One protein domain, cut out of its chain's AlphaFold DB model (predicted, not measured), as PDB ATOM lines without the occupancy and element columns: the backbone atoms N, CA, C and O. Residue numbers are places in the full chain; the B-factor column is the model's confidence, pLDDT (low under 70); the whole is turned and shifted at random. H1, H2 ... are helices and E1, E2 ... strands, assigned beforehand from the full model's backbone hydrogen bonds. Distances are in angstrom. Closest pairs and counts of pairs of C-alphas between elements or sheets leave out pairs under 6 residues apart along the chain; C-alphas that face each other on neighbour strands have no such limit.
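What this domain is: This is residues 28 to 111 and 144 to 218 of the 669 residues of an uncharacterized protein of Vitrella brassicaformis (strain CCMP3155) (UniProt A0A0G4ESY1). A narrow, twisted sheet of three parallel strands runs lengthwise, with the long helix H6 over one face and H5 and H4 packed on H6. H7 and H2 pack on H4, H3 packs on H5, and H1 is farthest out, on H3. The printed part has 159 residues with seven named helices and three named strands, in the order H1 H2 H3 E1 H4 H5 E2 H6 E3 H7; the sheet's order is E1 E2 E3, and the class is mixed. The whole is compact, with a radius of gyration of the C-alphas of 16.4 A, and elongated, spanning 61 by 35 by 28 A.

How they stand to each other: Start at H1, residues 28 to 34, which touches H3, residues 47 to 56, about perpendicular at 81 degrees; their closest C-alphas, of Gly 31 and Val 53, are 5.7 A apart. H2, residues 39 to 43, touches the hub H4, residues 67 to 79, where the closest C-alphas, of His 40 and Glu 69, are 6.0 A apart. E1, residues 59 to 63, H4, H5, residues 81 to 90, and E2, residues 96 to 108, form a strand-helix-strand unit, two parallel neighbours with helices between, its crossover right-handed. Look between E1 and E2 for N 60 and O 96, 2.9 A apart, and between E2 and E3, residues 185 to 198, for N 99 and O 187, 2.8 A apart. H6, residues 146 to 173, is on the sheet at a height of 10.5 A and runs along the strands, at 17 degrees to E2 on the local plane. H5 touches H6 at a steep tilt of 48 degrees, the same way; the closest C-alphas, of Gly 88 and Leu 160, are 4.1 A apart. H7, residues 199 to 215, touches H4 at a shallow tilt of 27 degrees, with the C-alphas of Gly 78 and Ile 208 closest, 4.1 A apart. H6 and H7 on one face of the sheet make two layers. Every O i to N i+4 pair is within hydrogen-bond range in H1, H2, H5, H6 and H7; H3 has 3 of 6 and H4 8 of 9.

Where its parts are: Find C-alpha 28 at (14.599, -8.429, 3.853), where H1 begins. H6 runs 40.6 A from C-alpha 146 at (12.243, -45.968, 5.034). E2, 33.5 A long, bends by 59 degrees at residue 104; E3, 33.2 A long, bends by 77 degrees at residue 193. H7 ends at C-alpha 215, (3.398, -40.508, 24.308).

The domain as a whole: The C-alphas farthest apart, of Lys 111 and Pro 175, are 62.4 A apart. Residues 112 to 143 are not printed, and C-alphas 111 and 144 are 20.9 A apart across this cut. The link from H6 to E3 is long, with 11 residues. Mean pLDDT of the printed part is 89.0; look for low confidence, under 70, at residues 78 to 79.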
ATOM      1  N   ALA A  28      14.669  -7.724   5.130       71.12
ATOM      2  CA  ALA A  28      14.599  -8.429   3.853       71.12
ATOM      3  C   ALA A  28      15.849  -9.282   3.592       71.12
ATOM      4  O   ALA A  28      15.730 -10.422   3.152       71.12
ATOM      5  N   VAL A  29      17.046  -8.772   3.907       80.12
ATOM      6  CA  VAL A  29      18.291  -9.542   3.738       80.12
ATOM      7  C   VAL A  29      18.368 -10.706   4.728       80.12
ATOM      8  O   VAL A  29      18.802 -11.788   4.340       80.12
ATOM      9  N   ILE A  30      17.885 -10.529   5.962       78.56
ATOM     10  CA  ILE A  30      17.721 -11.619   6.936       78.56
ATOM     11  C   ILE A  30      16.779 -12.687   6.364       78.56
ATOM     12  O   ILE A  30      17.178 -13.845   6.283       78.56
ATOM     13  N   GLY A  31      15.586 -12.309   5.890       75.06
ATOM     14  CA  GLY A  31      14.639 -13.238   5.260       75.06
ATOM     15  C   GLY A  31      15.253 -14.028   4.099       75.06
ATOM     16  O   GLY A  31      15.186 -15.256   4.090       75.06
ATOM     17  N   CYS A  32      15.931 -13.348   3.169       77.75
ATOM     18  CA  CYS A  32      16.608 -13.998   2.045       77.75
ATOM     19  C   CYS A  32      17.708 -14.971   2.499       77.75
ATOM     20  O   CYS A  32      17.744 -16.095   2.011       77.75
ATOM     21  N   VAL A  33      18.576 -14.593   3.446       84.50
ATOM     22  CA  VAL A  33      19.635 -15.490   3.949       84.50
ATOM     23  C   VAL A  33      19.037 -16.723   4.630       84.50
ATOM     24  O   VAL A  33      19.473 -17.839   4.357       84.50
ATOM     25  N   PHE A  34      18.006 -16.551   5.462       81.81
ATOM     26  CA  PHE A  34      17.367 -17.681   6.137       81.81
ATOM     27  C   PHE A  34      16.518 -18.563   5.211       81.81
ATOM     28  O   PHE A  34      16.374 -19.742   5.511       81.81
ATOM     29  N   SER A  35      16.057 -18.077   4.051       75.38
ATOM     30  CA  SER A  35      15.409 -18.938   3.041       75.38
ATOM     31  C   SER A  35      16.342 -19.959   2.366       75.38
ATOM     32  O   SER A  35      15.855 -20.862   1.691       75.38
ATOM     33  N   PHE A  36      17.663 -19.854   2.571       79.81
ATOM     34  CA  PHE A  36      18.658 -20.840   2.118       79.81
ATOM     35  C   PHE A  36      19.271 -21.669   3.257       79.81
ATOM     36  O   PHE A  36      20.110 -22.530   2.995       79.81
ATOM     37  N   LEU A  37      18.902 -21.408   4.516       85.31
ATOM     38  CA  LEU A  37      19.406 -22.164   5.659       85.31
ATOM     39  C   LEU A  37      18.464 -23.320   5.976       85.31
ATOM     40  O   LEU A  37      17.270 -23.113   6.188       85.31
ATOM     41  N   SER A  38      19.024 -24.529   6.060       87.44
ATOM     42  CA  SER A  38      18.298 -25.705   6.530       87.44
ATOM     43  C   SER A  38      17.596 -25.425   7.854       87.44
ATOM     44  O   SER A  38      18.159 -24.855   8.792       87.44
ATOM     45  N   ILE A  39      16.355 -25.886   7.936       89.44
ATOM     46  CA  ILE A  39      15.432 -25.671   9.052       89.44
ATOM     47  C   ILE A  39      15.997 -26.117  10.415       89.44
ATOM     48  O   ILE A  39      15.714 -25.481  11.428       89.44
ATOM     49  N   HIS A  40      16.867 -27.133  10.439       88.94
ATOM     50  CA  HIS A  40      17.556 -27.589  11.648       88.94
ATOM     51  C   HIS A  40      18.553 -26.546  12.192       88.94
ATOM     52  O   HIS A  40      18.651 -26.367  13.402       88.94
ATOM     53  N   LEU A  41      19.233 -25.794  11.315       89.81
ATOM     54  CA  LEU A  41      20.094 -24.665  11.698       89.81
ATOM     55  C   LEU A  41      19.255 -23.457  12.130       89.81
ATOM     56  O   LEU A  41      19.630 -22.720  13.040       89.81
ATOM     57  N   ALA A  42      18.095 -23.257  11.496       88.06
ATOM     58  CA  ALA A  42      17.148 -22.233  11.922       88.06
ATOM     59  C   ALA A  42      16.570 -22.536  13.318       88.06
ATOM     60  O   ALA A  42      16.303 -21.609  14.080       88.06
ATOM     61  N   ALA A  43      16.413 -23.807  13.702       87.00
ATOM     62  CA  ALA A  43      15.851 -24.198  14.996       87.00
ATOM     63  C   ALA A  43      16.655 -23.673  16.201       87.00
ATOM     64  O   ALA A  43      16.054 -23.309  17.211       87.00
ATOM     65  N   GLU A  44      17.980 -23.537  16.075       89.00
ATOM     66  CA  GLU A  44      18.853 -22.985  17.124       89.00
ATOM     67  C   GLU A  44      18.688 -21.464  17.342       89.00
ATOM     68  O   GLU A  44      19.189 -20.908  18.324       89.00
ATOM     69  N   LEU A  45      17.984 -20.757  16.448       89.62
ATOM     70  CA  LEU A  45      17.823 -19.306  16.539       89.62
ATOM     71  C   LEU A  45      16.970 -18.892  17.756       89.62
ATOM     72  O   LEU A  45      15.973 -19.537  18.092       89.62
ATOM     73  N   PRO A  46      17.252 -17.736  18.389       91.19
ATOM     74  CA  PRO A  46      16.405 -17.217  19.458       91.19
ATOM     75  C   PRO A  46      14.954 -17.009  18.996       91.19
ATOM     76  O   PRO A  46      14.714 -16.367  17.971       91.19
ATOM     77  N   ARG A  47      13.971 -17.430  19.813       88.25
ATOM     78  CA  ARG A  47      12.514 -17.339  19.529       88.25
ATOM     79  C   ARG A  47      12.022 -15.968  19.015       88.25
ATOM     80  O   ARG A  47      11.005 -15.897  18.332       88.25
ATOM     81  N   ARG A  48      12.731 -14.871  19.323       88.81
ATOM     82  CA  ARG A  48      12.447 -13.517  18.800       88.81
ATOM     83  C   ARG A  48      12.766 -13.357  17.310       88.81
ATOM     84  O   ARG A  48      11.996 -12.715  16.608       88.81
ATOM     85  N   LEU A  49      13.878 -13.927  16.842       89.50
ATOM     86  CA  LEU A  49      14.267 -13.915  15.430       89.50
ATOM     87  C   LEU A  49      13.380 -14.874  14.625       89.50
ATOM     88  O   LEU A  49      12.933 -14.525  13.538       89.50
ATOM     89  N   TRP A  50      13.032 -16.020  15.218       90.00
ATOM     90  CA  TRP A  50      12.084 -16.992  14.665       90.00
ATOM     91  C   TRP A  50      10.742 -16.387  14.245       90.00
ATOM     92  O   TRP A  50      10.288 -16.656  13.139       90.00
ATOM     93  N   LYS A  51      10.135 -15.517  15.067       88.88
ATOM     94  CA  LYS A  51       8.880 -14.829  14.700       88.88
ATOM     95  C   LYS A  51       8.987 -13.980  13.428       88.88
ATOM     96  O   LYS A  51       7.974 -13.734  12.787       88.88
ATOM     97  N   HIS A  52      10.187 -13.526  13.073       88.94
ATOM     98  CA  HIS A  52      10.430 -12.773  11.847       88.94
ATOM     99  C   HIS A  52      10.793 -13.708  10.684       88.94
ATOM    100  O   HIS A  52      10.168 -13.642   9.628       88.94
ATOM    101  N   VAL A  53      11.745 -14.620  10.901       90.56
ATOM    102  CA  VAL A  53      12.236 -15.578   9.898       90.56
ATOM    103  C   VAL A  53      11.141 -16.541   9.436       90.56
ATOM    104  O   VAL A  53      10.929 -16.670   8.234       90.56
ATOM    105  N   GLY A  54      10.398 -17.162  10.357       91.25
ATOM    106  CA  GLY A  54       9.334 -18.115  10.027       91.25
ATOM    107  C   GLY A  54       8.219 -17.502   9.175       91.25
ATOM    108  O   GLY A  54       7.730 -18.144   8.249       91.25
ATOM    109  N   SER A  55       7.915 -16.213   9.378       91.62
ATOM    110  CA  SER A  55       6.953 -15.472   8.547       91.62
ATOM    111  C   SER A  55       7.424 -15.218   7.103       91.62
ATOM    112  O   SER A  55       6.656 -14.712   6.289       91.62
ATOM    113  N   HIS A  56       8.672 -15.566   6.772       90.69
ATOM    114  CA  HIS A  56       9.239 -15.500   5.422       90.69
ATOM    115  C   HIS A  56       9.521 -16.888   4.810       90.69
ATOM    116  O   HIS A  56       9.896 -16.965   3.640       90.69
ATOM    117  N   ILE A  57       9.314 -17.986   5.549       92.81
ATOM    118  CA  ILE A  57       9.469 -19.351   5.023       92.81
ATOM    119  C   ILE A  57       8.203 -19.726   4.241       92.81
ATOM    120  O   ILE A  57       7.230 -20.241   4.789       92.81
ATOM    121  N   LEU A  58       8.223 -19.447   2.934       94.56
ATOM    122  CA  LEU A  58       7.143 -19.811   2.008       94.56
ATOM    123  C   LEU A  58       7.163 -21.300   1.634       94.56
ATOM    124  O   LEU A  58       6.121 -21.874   1.340       94.56
ATOM    125  N   ASN A  59       8.338 -21.928   1.631       95.12
ATOM    126  CA  ASN A  59       8.511 -23.330   1.265       95.12
ATOM    127  C   ASN A  59       9.345 -24.016   2.343       95.12
ATOM    128  O   ASN A  59      10.460 -23.577   2.625       95.12
ATOM    129  N   LEU A  60       8.815 -25.086   2.928       95.44
ATOM    130  CA  LEU A  60       9.527 -25.935   3.870       95.44
ATOM    131  C   LEU A  60       9.995 -27.196   3.145       95.44
ATOM    132  O   LEU A  60       9.173 -27.959   2.641       95.44
ATOM    133  N   VAL A  61      11.304 -27.439   3.132       94.94
ATOM    134  CA  VAL A  61      11.855 -28.748   2.767       94.94
ATOM    135  C   VAL A  61      12.120 -29.527   4.051       94.94
ATOM    136  O   VAL A  61      12.626 -28.982   5.032       94.94
ATOM    137  N   VAL A  62      11.731 -30.796   4.035       94.38
ATOM    138  CA  VAL A  62      11.941 -31.780   5.093       94.38
ATOM    139  C   VAL A  62      12.755 -32.905   4.457       94.38
ATOM    140  O   VAL A  62      12.174 -33.851   3.920       94.38
ATOM    141  N   ASP A  63      14.086 -32.774   4.412       93.81
ATOM    142  CA  ASP A  63      14.935 -33.833   3.860       93.81
ATOM    143  C   ASP A  63      15.321 -34.833   4.955       93.81
ATOM    144  O   ASP A  63      15.695 -34.479   6.069       93.81
ATOM    145  N   THR A  64      15.216 -36.120   4.638       93.19
ATOM    146  CA  THR A  64      15.619 -37.216   5.525       93.19
ATOM    147  C   THR A  64      16.800 -38.016   4.967       93.19
ATOM    148  O   THR A  64      17.186 -39.029   5.550       93.19
ATOM    149  N   TYR A  65      17.428 -37.564   3.874       91.06
ATOM    150  CA  TYR A  65      18.730 -38.066   3.424       91.06
ATOM    151  C   TYR A  65      19.898 -37.510   4.231       91.06
ATOM    152  O   TYR A  65      20.798 -38.279   4.579       91.06
ATOM    153  N   ASP A  66      19.895 -36.215   4.547       91.44
ATOM    154  CA  ASP A  66      20.909 -35.646   5.432       91.44
ATOM    155  C   ASP A  66      20.744 -36.169   6.868       91.44
ATOM    156  O   ASP A  66      19.631 -36.333   7.367       91.44
ATOM    157  N   THR A  67      21.860 -36.464   7.532       91.56
ATOM    158  CA  THR A  67      21.866 -37.060   8.875       91.56
ATOM    159  C   THR A  67      21.526 -36.048   9.971       91.56
ATOM    160  O   THR A  67      20.945 -36.437  10.983       91.56
ATOM    161  N   ALA A  68      21.838 -34.760   9.794       91.62
ATOM    162  CA  ALA A  68      21.451 -33.725  10.750       91.62
ATOM    163  C   ALA A  68      19.963 -33.374  10.608       91.62
ATOM    164  O   ALA A  68      19.263 -33.330  11.619       91.62
ATOM    165  N   GLU A  69      19.442 -33.226   9.383       92.94
ATOM    166  CA  GLU A  69      17.996 -33.045   9.177       92.94
ATOM    167  C   GLU A  69      17.187 -34.272   9.601       92.94
ATOM    168  O   GLU A  69      16.209 -34.115  10.327       92.94
ATOM    169  N   ARG A  70      17.604 -35.499   9.260       92.62
ATOM    170  CA  ARG A  70      16.907 -36.721   9.698       92.62
ATOM    171  C   ARG A  70      16.845 -36.838  11.223       92.62
ATOM    172  O   ARG A  70      15.769 -37.123  11.751       92.62
ATOM    173  N   ARG A  71      17.954 -36.578  11.933       90.31
ATOM    174  CA  ARG A  71      17.986 -36.554  13.409       90.31
ATOM    175  C   ARG A  71      17.144 -35.425  13.997       90.31
ATOM    176  O   ARG A  71      16.416 -35.672  14.951       90.31
ATOM    177  N   PHE A  72      17.186 -34.221  13.425       92.62
ATOM    178  CA  PHE A  72      16.344 -33.098  13.850       92.62
ATOM    179  C   PHE A  72      14.852 -33.424  13.702       92.62
ATOM    180  O   PHE A  72      14.090 -33.331  14.664       92.62
ATOM    181  N   TRP A  73      14.444 -33.862  12.511       92.31
ATOM    182  CA  TRP A  73      13.051 -34.131  12.187       92.31
ATOM    183  C   TRP A  73      12.479 -35.298  12.988       92.31
ATOM    184  O   TRP A  73      11.402 -35.171  13.563       92.31
ATOM    185  N   CYS A  74      13.209 -36.406  13.117       87.06
ATOM    186  CA  CYS A  74      12.762 -37.506  13.969       87.06
ATOM    187  C   CYS A  74      12.852 -37.147  15.463       87.06
ATOM    188  O   CYS A  74      11.981 -37.530  16.235       87.06
ATOM    189  N   GLY A  75      13.835 -36.347  15.887       85.75
ATOM    190  CA  GLY A  75      13.905 -35.825  17.256       85.75
ATOM    191  C   GLY A  75      12.636 -35.066  17.665       85.75
ATOM    192  O   GLY A  75      12.174 -35.212  18.795       85.75
ATOM    193  N   LEU A  76      12.010 -34.340  16.731       85.06
ATOM    194  CA  LEU A  76      10.721 -33.676  16.955       85.06
ATOM    195  C   LEU A  76       9.537 -34.641  17.157       85.06
ATOM    196  O   LEU A  76       8.572 -34.240  17.803       85.06
ATOM    197  N   THR A  77       9.578 -35.895  16.681       74.06
ATOM    198  CA  THR A  77       8.519 -36.875  17.007       74.06
ATOM    199  C   THR A  77       8.734 -37.519  18.372       74.06
ATOM    200  O   THR A  77       7.776 -37.671  19.123       74.06
ATOM    201  N   GLY A  78       9.978 -37.870  18.716       61.97
ATOM    202  CA  GLY A  78      10.291 -38.603  19.949       61.97
ATOM    203  C   GLY A  78      10.452 -37.759  21.213       61.97
ATOM    204  O   GLY A  78      10.453 -38.332  22.296       61.97
ATOM    205  N   LEU A  79      10.622 -36.435  21.105       58.22
ATOM    206  CA  LEU A  79      10.839 -35.561  22.271       58.22
ATOM    207  C   LEU A  79       9.712 -34.554  22.522       58.22
ATOM    208  O   LEU A  79       9.423 -34.280  23.687       58.22
ATOM    209  N   ALA A  80       9.077 -34.006  21.477       75.81
ATOM    210  CA  ALA A  80       7.860 -33.202  21.606       75.81
ATOM    211  C   ALA A  80       7.192 -32.897  20.251       75.81
ATOM    212  O   ALA A  80       7.551 -31.926  19.581       75.81
ATOM    213  N   PHE A  81       6.077 -33.568  19.938       87.81
ATOM    214  CA  PHE A  81       5.155 -33.073  18.901       87.81
ATOM    215  C   PHE A  81       4.677 -31.632  19.183       87.81
ATOM    216  O   PHE A  81       4.365 -30.887  18.259       87.81
ATOM    217  N   ALA A  82       4.674 -31.194  20.449       90.19
ATOM    218  CA  ALA A  82       4.394 -29.806  20.817       90.19
ATOM    219  C   ALA A  82       5.413 -28.795  20.244       90.19
ATOM    220  O   ALA A  82       5.026 -27.661  19.957       90.19
ATOM    221  N   ASP A  83       6.676 -29.183  20.026       90.94
ATOM    222  CA  ASP A  83       7.668 -28.324  19.365       90.94
ATOM    223  C   ASP A  83       7.475 -28.311  17.839       90.94
ATOM    224  O   ASP A  83       7.620 -27.254  17.226       90.94
ATOM    225  N   ALA A  84       7.036 -29.418  17.223       92.62
ATOM    226  CA  ALA A  84       6.586 -29.415  15.826       92.62
ATOM    227  C   ALA A  84       5.346 -28.516  15.629       92.62
ATOM    228  O   ALA A  84       5.293 -27.734  14.680       92.62
ATOM    229  N   LEU A  85       4.388 -28.547  16.562       94.00
ATOM    230  CA  LEU A  85       3.202 -27.680  16.548       94.00
ATOM    231  C   LEU A  85       3.600 -26.204  16.713       94.00
ATOM    232  O   LEU A  85       3.140 -25.335  15.971       94.00
ATOM    233  N   ALA A  86       4.506 -25.915  17.653       93.62
ATOM    234  CA  ALA A  86       5.039 -24.574  17.874       93.62
ATOM    235  C   ALA A  86       5.860 -24.053  16.681       93.62
ATOM    236  O   ALA A  86       5.806 -22.856  16.397       93.62
ATOM    237  N   LEU A  87       6.577 -24.927  15.966       93.81
ATOM    238  CA  LEU A  87       7.241 -24.596  14.705       93.81
ATOM    239  C   LEU A  87       6.209 -24.283  13.613       93.81
ATOM    240  O   LEU A  87       6.328 -23.250  12.963       93.81
ATOM    241  N   GLY A  88       5.153 -25.092  13.475       95.25
ATOM    242  CA  GLY A  88       4.041 -24.835  12.550       95.25
ATOM    243  C   GLY A  88       3.427 -23.443  12.739       95.25
ATOM    244  O   GLY A  88       3.311 -22.684  11.776       95.25
ATOM    245  N   ARG A  89       3.147 -23.055  13.993       95.38
ATOM    246  CA  ARG A  89       2.632 -21.714  14.352       95.38
ATOM    247  C   ARG A  89       3.564 -20.560  13.955       95.38
ATOM    248  O   ARG A  89       3.106 -19.435  13.788       95.38
ATOM    249  N   LEU A  90       4.870 -20.793  13.796       94.50
ATOM    250  CA  LEU A  90       5.826 -19.764  13.356       94.50
ATOM    251  C   LEU A  90       5.871 -19.590  11.828       94.50
ATOM    252  O   LEU A  90       6.347 -18.559  11.353       94.50
ATOM    253  N   LEU A  91       5.377 -20.562  11.057       95.06
ATOM    254  CA  LEU A  91       5.454 -20.609   9.592       95.06
ATOM    255  C   LEU A  91       4.241 -19.925   8.929       95.06
ATOM    256  O   LEU A  91       3.539 -20.513   8.107       95.06
ATOM    257  N   THR A  92       3.958 -18.671   9.289       94.00
ATOM    258  CA  THR A  92       2.688 -17.978   8.962       94.00
ATOM    259  C   THR A  92       2.461 -17.626   7.484       94.00
ATOM    260  O   THR A  92       1.383 -17.141   7.142       94.00
ATOM    261  N   GLN A  93       3.424 -17.883   6.595       94.75
ATOM    262  CA  GLN A  93       3.269 -17.714   5.139       94.75
ATOM    263  C   GLN A  93       3.592 -18.993   4.341       94.75
ATOM    264  O   GLN A  93       3.849 -18.921   3.139       94.75
ATOM    265  N   LEU A  94       3.601 -20.154   5.000       96.50
ATOM    266  CA  LEU A  94       3.901 -21.448   4.387       96.50
ATOM    267  C   LEU A  94       2.928 -21.790   3.249       96.50
ATOM    268  O   LEU A  94       1.730 -21.912   3.475       96.50
ATOM    269  N   ARG A  95       3.466 -22.001   2.044       96.88
ATOM    270  CA  ARG A  95       2.741 -22.379   0.819       96.88
ATOM    271  C   ARG A  95       3.019 -23.798   0.349       96.88
ATOM    272  O   ARG A  95       2.141 -24.419  -0.247       96.88
ATOM    273  N   SER A  96       4.223 -24.308   0.583       97.19
ATOM    274  CA  SER A  96       4.606 -25.655   0.161       97.19
ATOM    275  C   SER A  96       5.370 -26.389   1.253       97.19
ATOM    276  O   SER A  96       6.245 -25.806   1.895       97.19
ATOM    277  N   ILE A  97       5.060 -27.672   1.436       96.88
ATOM    278  CA  ILE A  97       5.862 -28.604   2.234       96.88
ATOM    279  C   ILE A  97       6.356 -29.712   1.303       96.88
ATOM    280  O   ILE A  97       5.546 -30.411   0.697       96.88
ATOM    281  N   VAL A  98       7.673 -29.892   1.208       96.06
ATOM    282  CA  VAL A  98       8.310 -30.929   0.386       96.06
ATOM    283  C   VAL A  98       9.036 -31.918   1.294       96.06
ATOM    284  O   VAL A  98      10.054 -31.581   1.893       96.06
ATOM    285  N   PHE A  99       8.525 -33.143   1.388       95.38
ATOM    286  CA  PHE A  99       9.093 -34.222   2.195       95.38
ATOM    287  C   PHE A  99       9.928 -35.166   1.334       95.38
ATOM    288  O   PHE A  99       9.382 -35.911   0.517       95.38
ATOM    289  N   ILE A 100      11.249 -35.149   1.505       94.88
ATOM    290  CA  ILE A 100      12.175 -35.983   0.734       94.88
ATOM    291  C   ILE A 100      12.549 -37.203   1.575       94.88
ATOM    292  O   ILE A 100      13.092 -37.075   2.674       94.88
ATOM    293  N   TYR A 101      12.255 -38.400   1.058       92.44
ATOM    294  CA  TYR A 101      12.399 -39.646   1.812       92.44
ATOM    295  C   TYR A 101      13.166 -40.739   1.070       92.44
ATOM    296  O   TYR A 101      13.094 -40.826  -0.163       92.44
ATOM    297  N   PRO A 102      13.907 -41.600   1.797       91.44
ATOM    298  CA  PRO A 102      14.710 -42.643   1.184       91.44
ATOM    299  C   PRO A 102      13.856 -43.649   0.411       91.44
ATOM    300  O   PRO A 102      12.898 -44.205   0.945       91.44
ATOM    301  N   ARG A 103      14.221 -43.948  -0.847       86.31
ATOM    302  CA  ARG A 103      13.517 -44.986  -1.626       86.31
ATOM    303  C   ARG A 103      13.543 -46.345  -0.939       86.31
ATOM    304  O   ARG A 103      12.516 -47.018  -0.906       86.31
ATOM    305  N   ASN A 104      14.734 -46.699  -0.466       86.12
ATOM    306  CA  ASN A 104      15.103 -47.917   0.234       86.12
ATOM    307  C   ASN A 104      16.070 -47.525   1.362       86.12
ATOM    308  O   ASN A 104      16.779 -46.520   1.262       86.12
ATOM    309  N   SER A 105      16.169 -48.369   2.379       85.56
ATOM    310  CA  SER A 105      17.018 -48.180   3.557       85.56
ATOM    311  C   SER A 105      17.782 -49.464   3.865       85.56
ATOM    312  O   SER A 105      17.199 -50.545   3.775       85.56
ATOM    313  N   ARG A 106      19.054 -49.363   4.256       87.81
ATOM    314  CA  ARG A 106      19.848 -50.478   4.790       87.81
ATOM    315  C   ARG A 106      20.537 -50.036   6.073       87.81
ATOM    316  O   ARG A 106      21.245 -49.031   6.058       87.81
ATOM    317  N   VAL A 107      20.349 -50.796   7.147       87.31
ATOM    318  CA  VAL A 107      21.178 -50.653   8.347       87.31
ATOM    319  C   VAL A 107      22.555 -51.229   8.026       87.31
ATOM    320  O   VAL A 107      22.661 -52.331   7.483       87.31
ATOM    321  N   ASN A 108      23.597 -50.460   8.306       87.19
ATOM    322  CA  ASN A 108      24.976 -50.907   8.326       87.19
ATOM    323  C   ASN A 108      25.232 -51.461   9.736       87.19
ATOM    324  O   ASN A 108      25.287 -50.665  10.679       87.19
ATOM    325  N   PRO A 109      25.313 -52.792   9.925       81.38
ATOM    326  CA  PRO A 109      25.608 -53.349  11.239       81.38
ATOM    327  C   PRO A 109      26.985 -52.853  11.684       81.38
ATOM    328  O   PRO A 109      27.908 -52.756  10.864       81.38
ATOM    329  N   ARG A 110      27.155 -52.557  12.979       81.69
ATOM    330  CA  ARG A 110      28.480 -52.229  13.514       81.69
ATOM    331  C   ARG A 110      29.460 -53.355  13.171       81.69
ATOM    332  O   ARG A 110      29.085 -54.516  13.019       81.69
ATOM    333  N   LYS A 111      30.725 -52.943  13.023       71.62
ATOM    334  CA  LYS A 111      31.921 -53.703  12.601       71.62
ATOM    335  C   LYS A 111      31.818 -55.230  12.769       71.62
ATOM    336  O   LYS A 111      31.401 -55.677  13.834       71.62
ATOM    337  N   PRO A 144      10.796 -52.072   7.080       79.69
ATOM    338  CA  PRO A 144      12.016 -51.586   6.453       79.69
ATOM    339  C   PRO A 144      12.100 -50.065   6.583       79.69
ATOM    340  O   PRO A 144      11.272 -49.349   6.021       79.69
ATOM    341  N   PHE A 145      13.113 -49.605   7.324       84.44
ATOM    342  CA  PHE A 145      13.231 -48.285   7.964       84.44
ATOM    343  C   PHE A 145      12.694 -47.073   7.181       84.44
ATOM    344  O   PHE A 145      12.114 -46.172   7.779       84.44
ATOM    345  N   HIS A 146      12.836 -47.027   5.855       86.06
ATOM    346  CA  HIS A 146      12.243 -45.968   5.034       86.06
ATOM    347  C   HIS A 146      10.725 -45.789   5.246       86.06
ATOM    348  O   HIS A 146      10.237 -44.666   5.156       86.06
ATOM    349  N   LYS A 147       9.985 -46.860   5.572       85.62
ATOM    350  CA  LYS A 147       8.570 -46.792   5.968       85.62
ATOM    351  C   LYS A 147       8.385 -46.120   7.332       85.62
ATOM    352  O   LYS A 147       7.495 -45.289   7.477       85.62
ATOM    353  N   ALA A 148       9.257 -46.422   8.295       85.19
ATOM    354  CA  ALA A 148       9.260 -45.800   9.618       85.19
ATOM    355  C   ALA A 148       9.540 -44.289   9.536       85.19
ATOM    356  O   ALA A 148       8.818 -43.502  10.141       85.19
ATOM    357  N   VAL A 149      10.524 -43.879   8.723       88.69
ATOM    358  CA  VAL A 149      10.808 -42.458   8.446       88.69
ATOM    359  C   VAL A 149       9.681 -41.783   7.673       88.69
ATOM    360  O   VAL A 149       9.344 -40.649   7.994       88.69
ATOM    361  N   LEU A 150       9.056 -42.451   6.699       88.81
ATOM    362  CA  LEU A 150       7.900 -41.891   5.997       88.81
ATOM    363  C   LEU A 150       6.696 -41.708   6.935       88.81
ATOM    364  O   LEU A 150       6.058 -40.664   6.877       88.81
ATOM    365  N   SER A 151       6.437 -42.663   7.836       87.19
ATOM    366  CA  SER A 151       5.397 -42.567   8.872       87.19
ATOM    367  C   SER A 151       5.666 -41.418   9.847       87.19
ATOM    368  O   SER A 151       4.780 -40.603  10.091       87.19
ATOM    369  N   ALA A 152       6.892 -41.309  10.373       87.38
ATOM    370  CA  ALA A 152       7.284 -40.186  11.225       87.38
ATOM    371  C   ALA A 152       7.193 -38.851  10.463       87.38
ATOM    372  O   ALA A 152       6.717 -37.857  10.999       87.38
ATOM    373  N   GLY A 153       7.571 -38.843   9.183       89.81
ATOM    374  CA  GLY A 153       7.432 -37.713   8.271       89.81
ATOM    375  C   GLY A 153       5.997 -37.227   8.121       89.81
ATOM    376  O   GLY A 153       5.734 -36.045   8.324       89.81
ATOM    377  N   THR A 154       5.056 -38.127   7.819       90.31
ATOM    378  CA  THR A 154       3.627 -37.785   7.744       90.31
ATOM    379  C   THR A 154       3.100 -37.218   9.062       90.31
ATOM    380  O   THR A 154       2.312 -36.278   9.029       90.31
ATOM    381  N   ASP A 155       3.590 -37.702  10.206       89.62
ATOM    382  CA  ASP A 155       3.195 -37.200  11.529       89.62
ATOM    383  C   ASP A 155       3.707 -35.776  11.791       89.62
ATOM    384  O   ASP A 155       2.949 -34.909  12.229       89.62
ATOM    385  N   ILE A 156       4.981 -35.510  11.474       91.31
ATOM    386  CA  ILE A 156       5.592 -34.174  11.569       91.31
ATOM    387  C   ILE A 156       4.840 -33.191  10.674       91.31
ATOM    388  O   ILE A 156       4.457 -32.114  11.126       91.31
ATOM    389  N   ILE A 157       4.603 -33.563   9.411       93.69
ATOM    390  CA  ILE A 157       3.872 -32.735   8.444       93.69
ATOM    391  C   ILE A 157       2.465 -32.454   8.962       93.69
ATOM    392  O   ILE A 157       2.026 -31.309   8.909       93.69
ATOM    393  N   ALA A 158       1.776 -33.458   9.514       92.94
ATOM    394  CA  ALA A 158       0.434 -33.265  10.034       92.94
ATOM    395  C   ALA A 158       0.391 -32.234  11.173       92.94
ATOM    396  O   ALA A 158      -0.409 -31.298  11.146       92.94
ATOM    397  N   VAL A 159       1.307 -32.350  12.132       93.44
ATOM    398  CA  VAL A 159       1.385 -31.437  13.279       93.44
ATOM    399  C   VAL A 159       1.898 -30.037  12.879       93.44
ATOM    400  O   VAL A 159       1.443 -29.036  13.433       93.44
ATOM    401  N   LEU A 160       2.772 -29.925  11.870       95.00
ATOM    402  CA  LEU A 160       3.177 -28.637  11.282       95.00
ATOM    403  C   LEU A 160       2.006 -27.915  10.597       95.00
ATOM    404  O   LEU A 160       1.842 -26.708  10.780       95.00
ATOM    405  N   VAL A 161       1.199 -28.643   9.815       95.44
ATOM    406  CA  VAL A 161       0.019 -28.106   9.114       95.44
ATOM    407  C   VAL A 161      -1.032 -27.629  10.114       95.44
ATOM    408  O   VAL A 161      -1.552 -26.523   9.977       95.44
ATOM    409  N   GLU A 162      -1.290 -28.404  11.167       95.25
ATOM    410  CA  GLU A 162      -2.168 -27.989  12.262       95.25
ATOM    411  C   GLU A 162      -1.662 -26.724  12.961       95.25
ATOM    412  O   GLU A 162      -2.419 -25.764  13.095       95.25
ATOM    413  N   GLY A 163      -0.377 -26.668  13.328       95.62
ATOM    414  CA  GLY A 163       0.211 -25.490  13.970       95.62
ATOM    415  C   GLY A 163       0.122 -24.237  13.094       95.62
ATOM    416  O   GLY A 163      -0.217 -23.160  13.584       95.62
ATOM    417  N   HIS A 164       0.355 -24.377  11.785       95.62
ATOM    418  CA  HIS A 164       0.156 -23.298  10.817       95.62
ATOM    419  C   HIS A 164      -1.299 -22.804  10.829       95.62
ATOM    420  O   HIS A 164      -1.550 -21.608  10.974       95.62
ATOM    421  N   CYS A 165      -2.268 -23.717  10.721       94.81
ATOM    422  CA  CYS A 165      -3.692 -23.383  10.722       94.81
ATOM    423  C   CYS A 165      -4.180 -22.777  12.044       94.81
ATOM    424  O   CYS A 165      -5.081 -21.941  12.026       94.81
ATOM    425  N   GLU A 166      -3.594 -23.163  13.174       95.06
ATOM    426  CA  GLU A 166      -3.923 -22.603  14.484       95.06
ATOM    427  C   GLU A 166      -3.505 -21.128  14.600       95.06
ATOM    428  O   GLU A 166      -4.310 -20.305  15.036       95.06
ATOM    429  N   GLU A 167      -2.304 -20.753  14.138       94.69
ATOM    430  CA  GLU A 167      -1.885 -19.340  14.125       94.69
ATOM    431  C   GLU A 167      -2.690 -18.529  13.088       94.69
ATOM    432  O   GLU A 167      -3.076 -17.398  13.382       94.69
ATOM    433  N   GLN A 168      -3.045 -19.095  11.921       93.50
ATOM    434  CA  GLN A 168      -3.972 -18.434  10.979       93.50
ATOM    435  C   GLN A 168      -5.348 -18.189  11.617       93.50
ATOM    436  O   GLN A 168      -5.916 -17.104  11.483       93.50
ATOM    437  N   ARG A 169      -5.878 -19.171  12.358       91.88
ATOM    438  CA  ARG A 169      -7.144 -19.065  13.101       91.88
ATOM    439  C   ARG A 169      -7.059 -17.990  14.188       91.88
ATOM    440  O   ARG A 169      -7.975 -17.180  14.303       91.88
ATOM    441  N   ALA A 170      -5.957 -17.930  14.936       92.88
ATOM    442  CA  ALA A 170      -5.710 -16.882  15.925       92.88
ATOM    443  C   ALA A 170      -5.599 -15.484  15.282       92.88
ATOM    444  O   ALA A 170      -6.166 -14.521  15.798       92.88
ATOM    445  N   ALA A 171      -4.934 -15.374  14.127       90.62
ATOM    446  CA  ALA A 171      -4.830 -14.135  13.362       90.62
ATOM    447  C   ALA A 171      -6.184 -13.680  12.784       90.62
ATOM    448  O   ALA A 171      -6.478 -12.488  12.803       90.62
ATOM    449  N   ALA A 172      -7.036 -14.605  12.331       89.75
ATOM    450  CA  ALA A 172      -8.368 -14.302  11.802       89.75
ATOM    451  C   ALA A 172      -9.387 -13.852  12.874       89.75
ATOM    452  O   ALA A 172     -10.415 -13.273  12.527       89.75
ATOM    453  N   VAL A 173      -9.109 -14.088  14.163       91.62
ATOM    454  CA  VAL A 173      -9.889 -13.547  15.297       91.62
ATOM    455  C   VAL A 173      -9.450 -12.118  15.665       91.62
ATOM    456  O   VAL A 173     -10.203 -11.383  16.306       91.62
ATOM    457  N   ALA A 174      -8.258 -11.680  15.245       90.88
ATOM    458  CA  ALA A 174      -7.837 -10.290  15.399       90.88
ATOM    459  C   ALA A 174      -8.623  -9.366  14.438       90.88
ATOM    460  O   ALA A 174      -8.999  -9.790  13.346       90.88
ATOM    461  N   PRO A 175      -8.872  -8.091  14.800       92.06
ATOM    462  CA  PRO A 175      -9.657  -7.175  13.973       92.06
ATOM    463  C   PRO A 175      -8.932  -6.812  12.665       92.06
ATOM    464  O   PRO A 175      -8.107  -5.899  12.619       92.06
ATOM    465  N   GLY A 176      -9.279  -7.518  11.591       88.88
ATOM    466  CA  GLY A 176      -8.771  -7.331  10.234       88.88
ATOM    467  C   GLY A 176      -9.514  -8.223   9.229       88.88
ATOM    468  O   GLY A 176     -10.471  -8.905   9.602       88.88
ATOM    469  N   PRO A 177      -9.113  -8.229   7.945       83.06
ATOM    470  CA  PRO A 177      -9.608  -9.209   6.982       83.06
ATOM    471  C   PRO A 177      -9.206 -10.629   7.420       83.06
ATOM    472  O   PRO A 177      -8.060 -10.807   7.843       83.06
ATOM    473  N   PRO A 178     -10.082 -11.645   7.300       77.31
ATOM    474  CA  PRO A 178      -9.736 -13.011   7.675       77.31
ATOM    475  C   PRO A 178      -8.566 -13.510   6.820       77.31
ATOM    476  O   PRO A 178      -8.631 -13.511   5.588       77.31
ATOM    477  N   ALA A 179      -7.488 -13.930   7.481       79.00
ATOM    478  CA  ALA A 179      -6.320 -14.481   6.814       79.00
ATOM    479  C   ALA A 179      -6.677 -15.845   6.204       79.00
ATOM    480  O   ALA A 179      -6.845 -16.836   6.914       79.00
ATOM    481  N   ARG A 180      -6.814 -15.899   4.874       84.69
ATOM    482  CA  ARG A 180      -6.967 -17.170   4.155       84.69
ATOM    483  C   ARG A 180      -5.682 -17.980   4.335       84.69
ATOM    484  O   ARG A 180      -4.597 -17.447   4.106       84.69
ATOM    485  N   GLY A 181      -5.814 -19.254   4.717       88.12
ATOM    486  CA  GLY A 181      -4.675 -20.161   4.872       88.12
ATOM    487  C   GLY A 181      -3.789 -20.160   3.623       88.12
ATOM    488  O   GLY A 181      -4.303 -20.114   2.505       88.12
ATOM    489  N   THR A 182      -2.468 -20.159   3.810       95.69
ATOM    490  CA  THR A 182      -1.510 -19.942   2.708       95.69
ATOM    491  C   THR A 182      -0.954 -21.231   2.109       95.69
ATOM    492  O   THR A 182      -0.362 -21.174   1.036       95.69
ATOM    493  N   LEU A 183      -1.188 -22.385   2.745       97.25
ATOM    494  CA  LEU A 183      -0.687 -23.685   2.300       97.25
ATOM    495  C   LEU A 183      -1.361 -24.133   0.992       97.25
ATOM    496  O   LEU A 183      -2.491 -24.610   0.996       97.25
ATOM    497  N   GLU A 184      -0.644 -23.996  -0.122       96.75
ATOM    498  CA  GLU A 184      -1.097 -24.305  -1.482       96.75
ATOM    499  C   GLU A 184      -0.815 -25.764  -1.896       96.75
ATOM    500  O   GLU A 184      -1.545 -26.319  -2.729       96.75
ATOM    501  N   SER A 185       0.241 -26.384  -1.341       96.81
ATOM    502  CA  SER A 185       0.723 -27.715  -1.746       96.81
ATOM    503  C   SER A 185       1.468 -28.524  -0.669       96.81
ATOM    504  O   SER A 185       2.125 -27.963   0.206       96.81
ATOM    505  N   ILE A 186       1.423 -29.860  -0.779       96.38
ATOM    506  CA  ILE A 186       2.283 -30.801  -0.031       96.38
ATOM    507  C   ILE A 186       2.811 -31.878  -0.999       96.38
ATOM    508  O   ILE A 186       2.042 -32.456  -1.761       96.38
ATOM    509  N   GLU A 187       4.110 -32.179  -0.995       95.38
ATOM    510  CA  GLU A 187       4.747 -33.067  -1.980       95.38
ATOM    511  C   GLU A 187       5.741 -34.046  -1.341       95.38
ATOM    512  O   GLU A 187       6.688 -33.649  -0.671       95.38
ATOM    513  N   PHE A 188       5.536 -35.344  -1.572       94.06
ATOM    514  CA  PHE A 188       6.342 -36.433  -1.023       94.06
ATOM    515  C   PHE A 188       7.284 -36.985  -2.102       94.06
ATOM    516  O   PHE A 188       6.874 -37.736  -2.986       94.06
ATOM    517  N   ILE A 189       8.567 -36.636  -2.037       93.62
ATOM    518  CA  ILE A 189       9.570 -37.027  -3.031       93.62
ATOM    519  C   ILE A 189      10.308 -38.284  -2.565       93.62
ATOM    520  O   ILE A 189      11.184 -38.237  -1.700       93.62
ATOM    521  N   LYS A 190      10.001 -39.422  -3.199       91.25
ATOM    522  CA  LYS A 190      10.754 -40.671  -3.024       91.25
ATOM    523  C   LYS A 190      12.115 -40.557  -3.722       91.25
ATOM    524  O   LYS A 190      12.209 -40.743  -4.936       91.25
ATOM    525  N   GLY A 191      13.165 -40.228  -2.973       88.88
ATOM    526  CA  GLY A 191      14.485 -39.932  -3.532       88.88
ATOM    527  C   GLY A 191      15.170 -41.140  -4.179       88.88
ATOM    528  O   GLY A 191      14.901 -42.295  -3.861       88.88
ATOM    529  N   GLY A 192      16.084 -40.886  -5.119       87.88
ATOM    530  CA  GLY A 192      16.659 -41.942  -5.963       87.88
ATOM    531  C   GLY A 192      17.670 -42.880  -5.283       87.88
ATOM    532  O   GLY A 192      17.973 -43.937  -5.834       87.88
ATOM    533  N   ARG A 193      18.214 -42.516  -4.115       88.56
ATOM    534  CA  ARG A 193      19.318 -43.243  -3.456       88.56
ATOM    535  C   ARG A 193      18.806 -44.209  -2.382       88.56
ATOM    536  O   ARG A 193      17.833 -43.912  -1.693       88.56
ATOM    537  N   THR A 194      19.487 -45.340  -2.199       89.50
ATOM    538  CA  THR A 194      19.321 -46.154  -0.981       89.50
ATOM    539  C   THR A 194      20.080 -45.466   0.146       89.50
ATOM    540  O   THR A 194      21.261 -45.175  -0.024       89.50
ATOM    541  N   LEU A 195      19.416 -45.197   1.267       91.56
ATOM    542  CA  LEU A 195      20.064 -44.646   2.452       91.56
ATOM    543  C   LEU A 195      20.751 -45.780   3.225       91.56
ATOM    544  O   LEU A 195      20.126 -46.807   3.501       91.56
ATOM    545  N   VAL A 196      22.031 -45.593   3.536       90.88
ATOM    546  CA  VAL A 196      22.799 -46.448   4.449       90.88
ATOM    547  C   VAL A 196      22.848 -45.730   5.792       90.88
ATOM    548  O   VAL A 196      23.091 -44.525   5.822       90.88
ATOM    549  N   ILE A 197      22.542 -46.452   6.866       90.62
ATOM    550  CA  ILE A 197      22.303 -45.895   8.201       90.62
ATOM    551  C   ILE A 197      23.136 -46.702   9.177       90.62
ATOM    552  O   ILE A 197      23.016 -47.924   9.194       90.62
ATOM    553  N   GLU A 198      23.964 -46.049   9.980       90.88
ATOM    554  CA  GLU A 198      24.713 -46.746  11.022       90.88
ATOM    555  C   GLU A 198      23.751 -47.281  12.096       90.88
ATOM    556  O   GLU A 198      22.743 -46.654  12.425       90.88
ATOM    557  N   GLU A 199      24.041 -48.466  12.632       89.44
ATOM    558  CA  GLU A 199      23.200 -49.155  13.624       89.44
ATOM    559  C   GLU A 199      22.861 -48.287  14.851       89.44
ATOM    560  O   GLU A 199      21.778 -48.413  15.411       89.44
ATOM    561  N   ASP A 200      23.741 -47.355  15.235       89.25
ATOM    562  CA  ASP A 200      23.517 -46.434  16.354       89.25
ATOM    563  C   ASP A 200      22.456 -45.363  16.058       89.25
ATOM    564  O   ASP A 200      21.645 -45.043  16.925       89.25
ATOM    565  N   GLU A 201      22.418 -44.853  14.827       89.69
ATOM    566  CA  GLU A 201      21.338 -43.994  14.345       89.69
ATOM    567  C   GLU A 201      20.034 -44.793  14.172       89.69
ATOM    568  O   GLU A 201      18.957 -44.287  14.482       89.69
ATOM    569  N   TYR A 202      20.099 -46.055  13.733       88.75
ATOM    570  CA  TYR A 202      18.911 -46.913  13.668       88.75
ATOM    571  C   TYR A 202      18.306 -47.170  15.061       88.75
ATOM    572  O   TYR A 202      17.092 -47.025  15.227       88.75
ATOM    573  N   ASP A 203      19.134 -47.484  16.064       89.06
ATOM    574  CA  ASP A 203      18.728 -47.643  17.468       89.06
ATOM    575  C   ASP A 203      18.095 -46.353  18.023       89.06
ATOM    576  O   ASP A 203      17.002 -46.384  18.595       89.06
ATOM    577  N   GLU A 204      18.756 -45.208  17.821       88.19
ATOM    578  CA  GLU A 204      18.304 -43.880  18.256       88.19
ATOM    579  C   GLU A 204      16.927 -43.533  17.674       88.19
ATOM    580  O   GLU A 204      15.988 -43.232  18.415       88.19
ATOM    581  N   LEU A 205      16.777 -43.650  16.352       85.38
ATOM    582  CA  LEU A 205      15.539 -43.341  15.637       85.38
ATOM    583  C   LEU A 205      14.412 -44.340  15.951       85.38
ATOM    584  O   LEU A 205      13.237 -43.965  15.997       85.38
ATOM    585  N   THR A 206      14.750 -45.599  16.238       86.25
ATOM    586  CA  THR A 206      13.785 -46.615  16.684       86.25
ATOM    587  C   THR A 206      13.317 -46.357  18.118       86.25
ATOM    588  O   THR A 206      12.131 -46.514  18.408       86.25
ATOM    589  N   SER A 207      14.205 -45.908  19.011       87.31
ATOM    590  CA  SER A 207      13.853 -45.484  20.373       87.31
ATOM    591  C   SER A 207      12.919 -44.268  20.351       87.31
ATOM    592  O   SER A 207      11.830 -44.309  20.923       87.31
ATOM    593  N   ILE A 208      13.284 -43.247  19.570       83.44
ATOM    594  CA  ILE A 208      12.471 -42.063  19.257       83.44
ATOM    595  C   ILE A 208      11.067 -42.454  18.763       83.44
ATOM    596  O   ILE A 208      10.072 -41.960  19.289       83.44
ATOM    597  N   ARG A 209      10.959 -43.395  17.811       83.38
ATOM    598  CA  ARG A 209       9.662 -43.875  17.300       83.38
ATOM    599  C   ARG A 209       8.841 -44.605  18.366       83.38
ATOM    600  O   ARG A 209       7.628 -44.425  18.417       83.38
ATOM    601  N   ARG A 210       9.476 -45.434  19.205       86.38
ATOM    602  CA  ARG A 210       8.800 -46.137  20.312       86.38
ATOM    603  C   ARG A 210       8.263 -45.150  21.348       86.38
ATOM    604  O   ARG A 210       7.139 -45.332  21.803       86.38
ATOM    605  N   GLN A 211       9.019 -44.099  21.666       85.19
ATOM    606  CA  GLN A 211       8.558 -43.040  22.560       85.19
ATOM    607  C   GLN A 211       7.402 -42.238  21.940       85.19
ATOM    608  O   GLN A 211       6.352 -42.132  22.565       85.19
ATOM    609  N   ALA A 212       7.517 -41.799  20.682       82.50
ATOM    610  CA  ALA A 212       6.434 -41.113  19.962       82.50
ATOM    611  C   ALA A 212       5.128 -41.938  19.892       82.50
ATOM    612  O   ALA A 212       4.030 -41.385  19.900       82.50
ATOM    613  N   ALA A 213       5.235 -43.270  19.834       84.81
ATOM    614  CA  ALA A 213       4.089 -44.178  19.868       84.81
ATOM    615  C   ALA A 213       3.499 -44.391  21.279       84.81
ATOM    616  O   ALA A 213       2.331 -44.761  21.382       84.81
ATOM    617  N   ALA A 214       4.280 -44.169  22.341       89.50
ATOM    618  CA  ALA A 214       3.856 -44.301  23.738       89.50
ATOM    619  C   ALA A 214       3.280 -42.993  24.308       89.50
ATOM    620  O   ALA A 214       2.246 -43.024  24.970       89.50
ATOM    621  N   ASP A 215       3.911 -41.853  24.005       86.88
ATOM    622  CA  ASP A 215       3.398 -40.508  24.308       86.88
ATOM    623  C   ASP A 215       2.150 -40.185  23.459       86.88
ATOM    624  O   ASP A 215       1.285 -39.407  23.864       86.88
ATOM    625  N   GLY A 216       2.041 -40.828  22.291       87.50
ATOM    626  CA  GLY A 216       0.954 -40.655  21.339       87.50
ATOM    627  C   GLY A 216       1.079 -39.376  20.512       87.50
ATOM    628  O   GLY A 216       1.989 -38.560  20.670       87.50
ATOM    629  N   LEU A 217       0.127 -39.191  19.600       85.44
ATOM    630  CA  LEU A 217      -0.028 -37.913  18.918       85.44
ATOM    631  C   LEU A 217      -0.698 -36.881  19.838       85.44
ATOM    632  O   LEU A 217      -1.569 -37.247  20.631       85.44
ATOM    633  N   PRO A 218      -0.387 -35.577  19.687       88.44
ATOM    634  CA  PRO A 218      -1.212 -34.535  20.277       88.44
ATOM    635  C   PRO A 218      -2.618 -34.643  19.685       88.44
ATOM    636  O   PRO A 218      -2.760 -34.915  18.486       88.44
TER     637      PRO A 218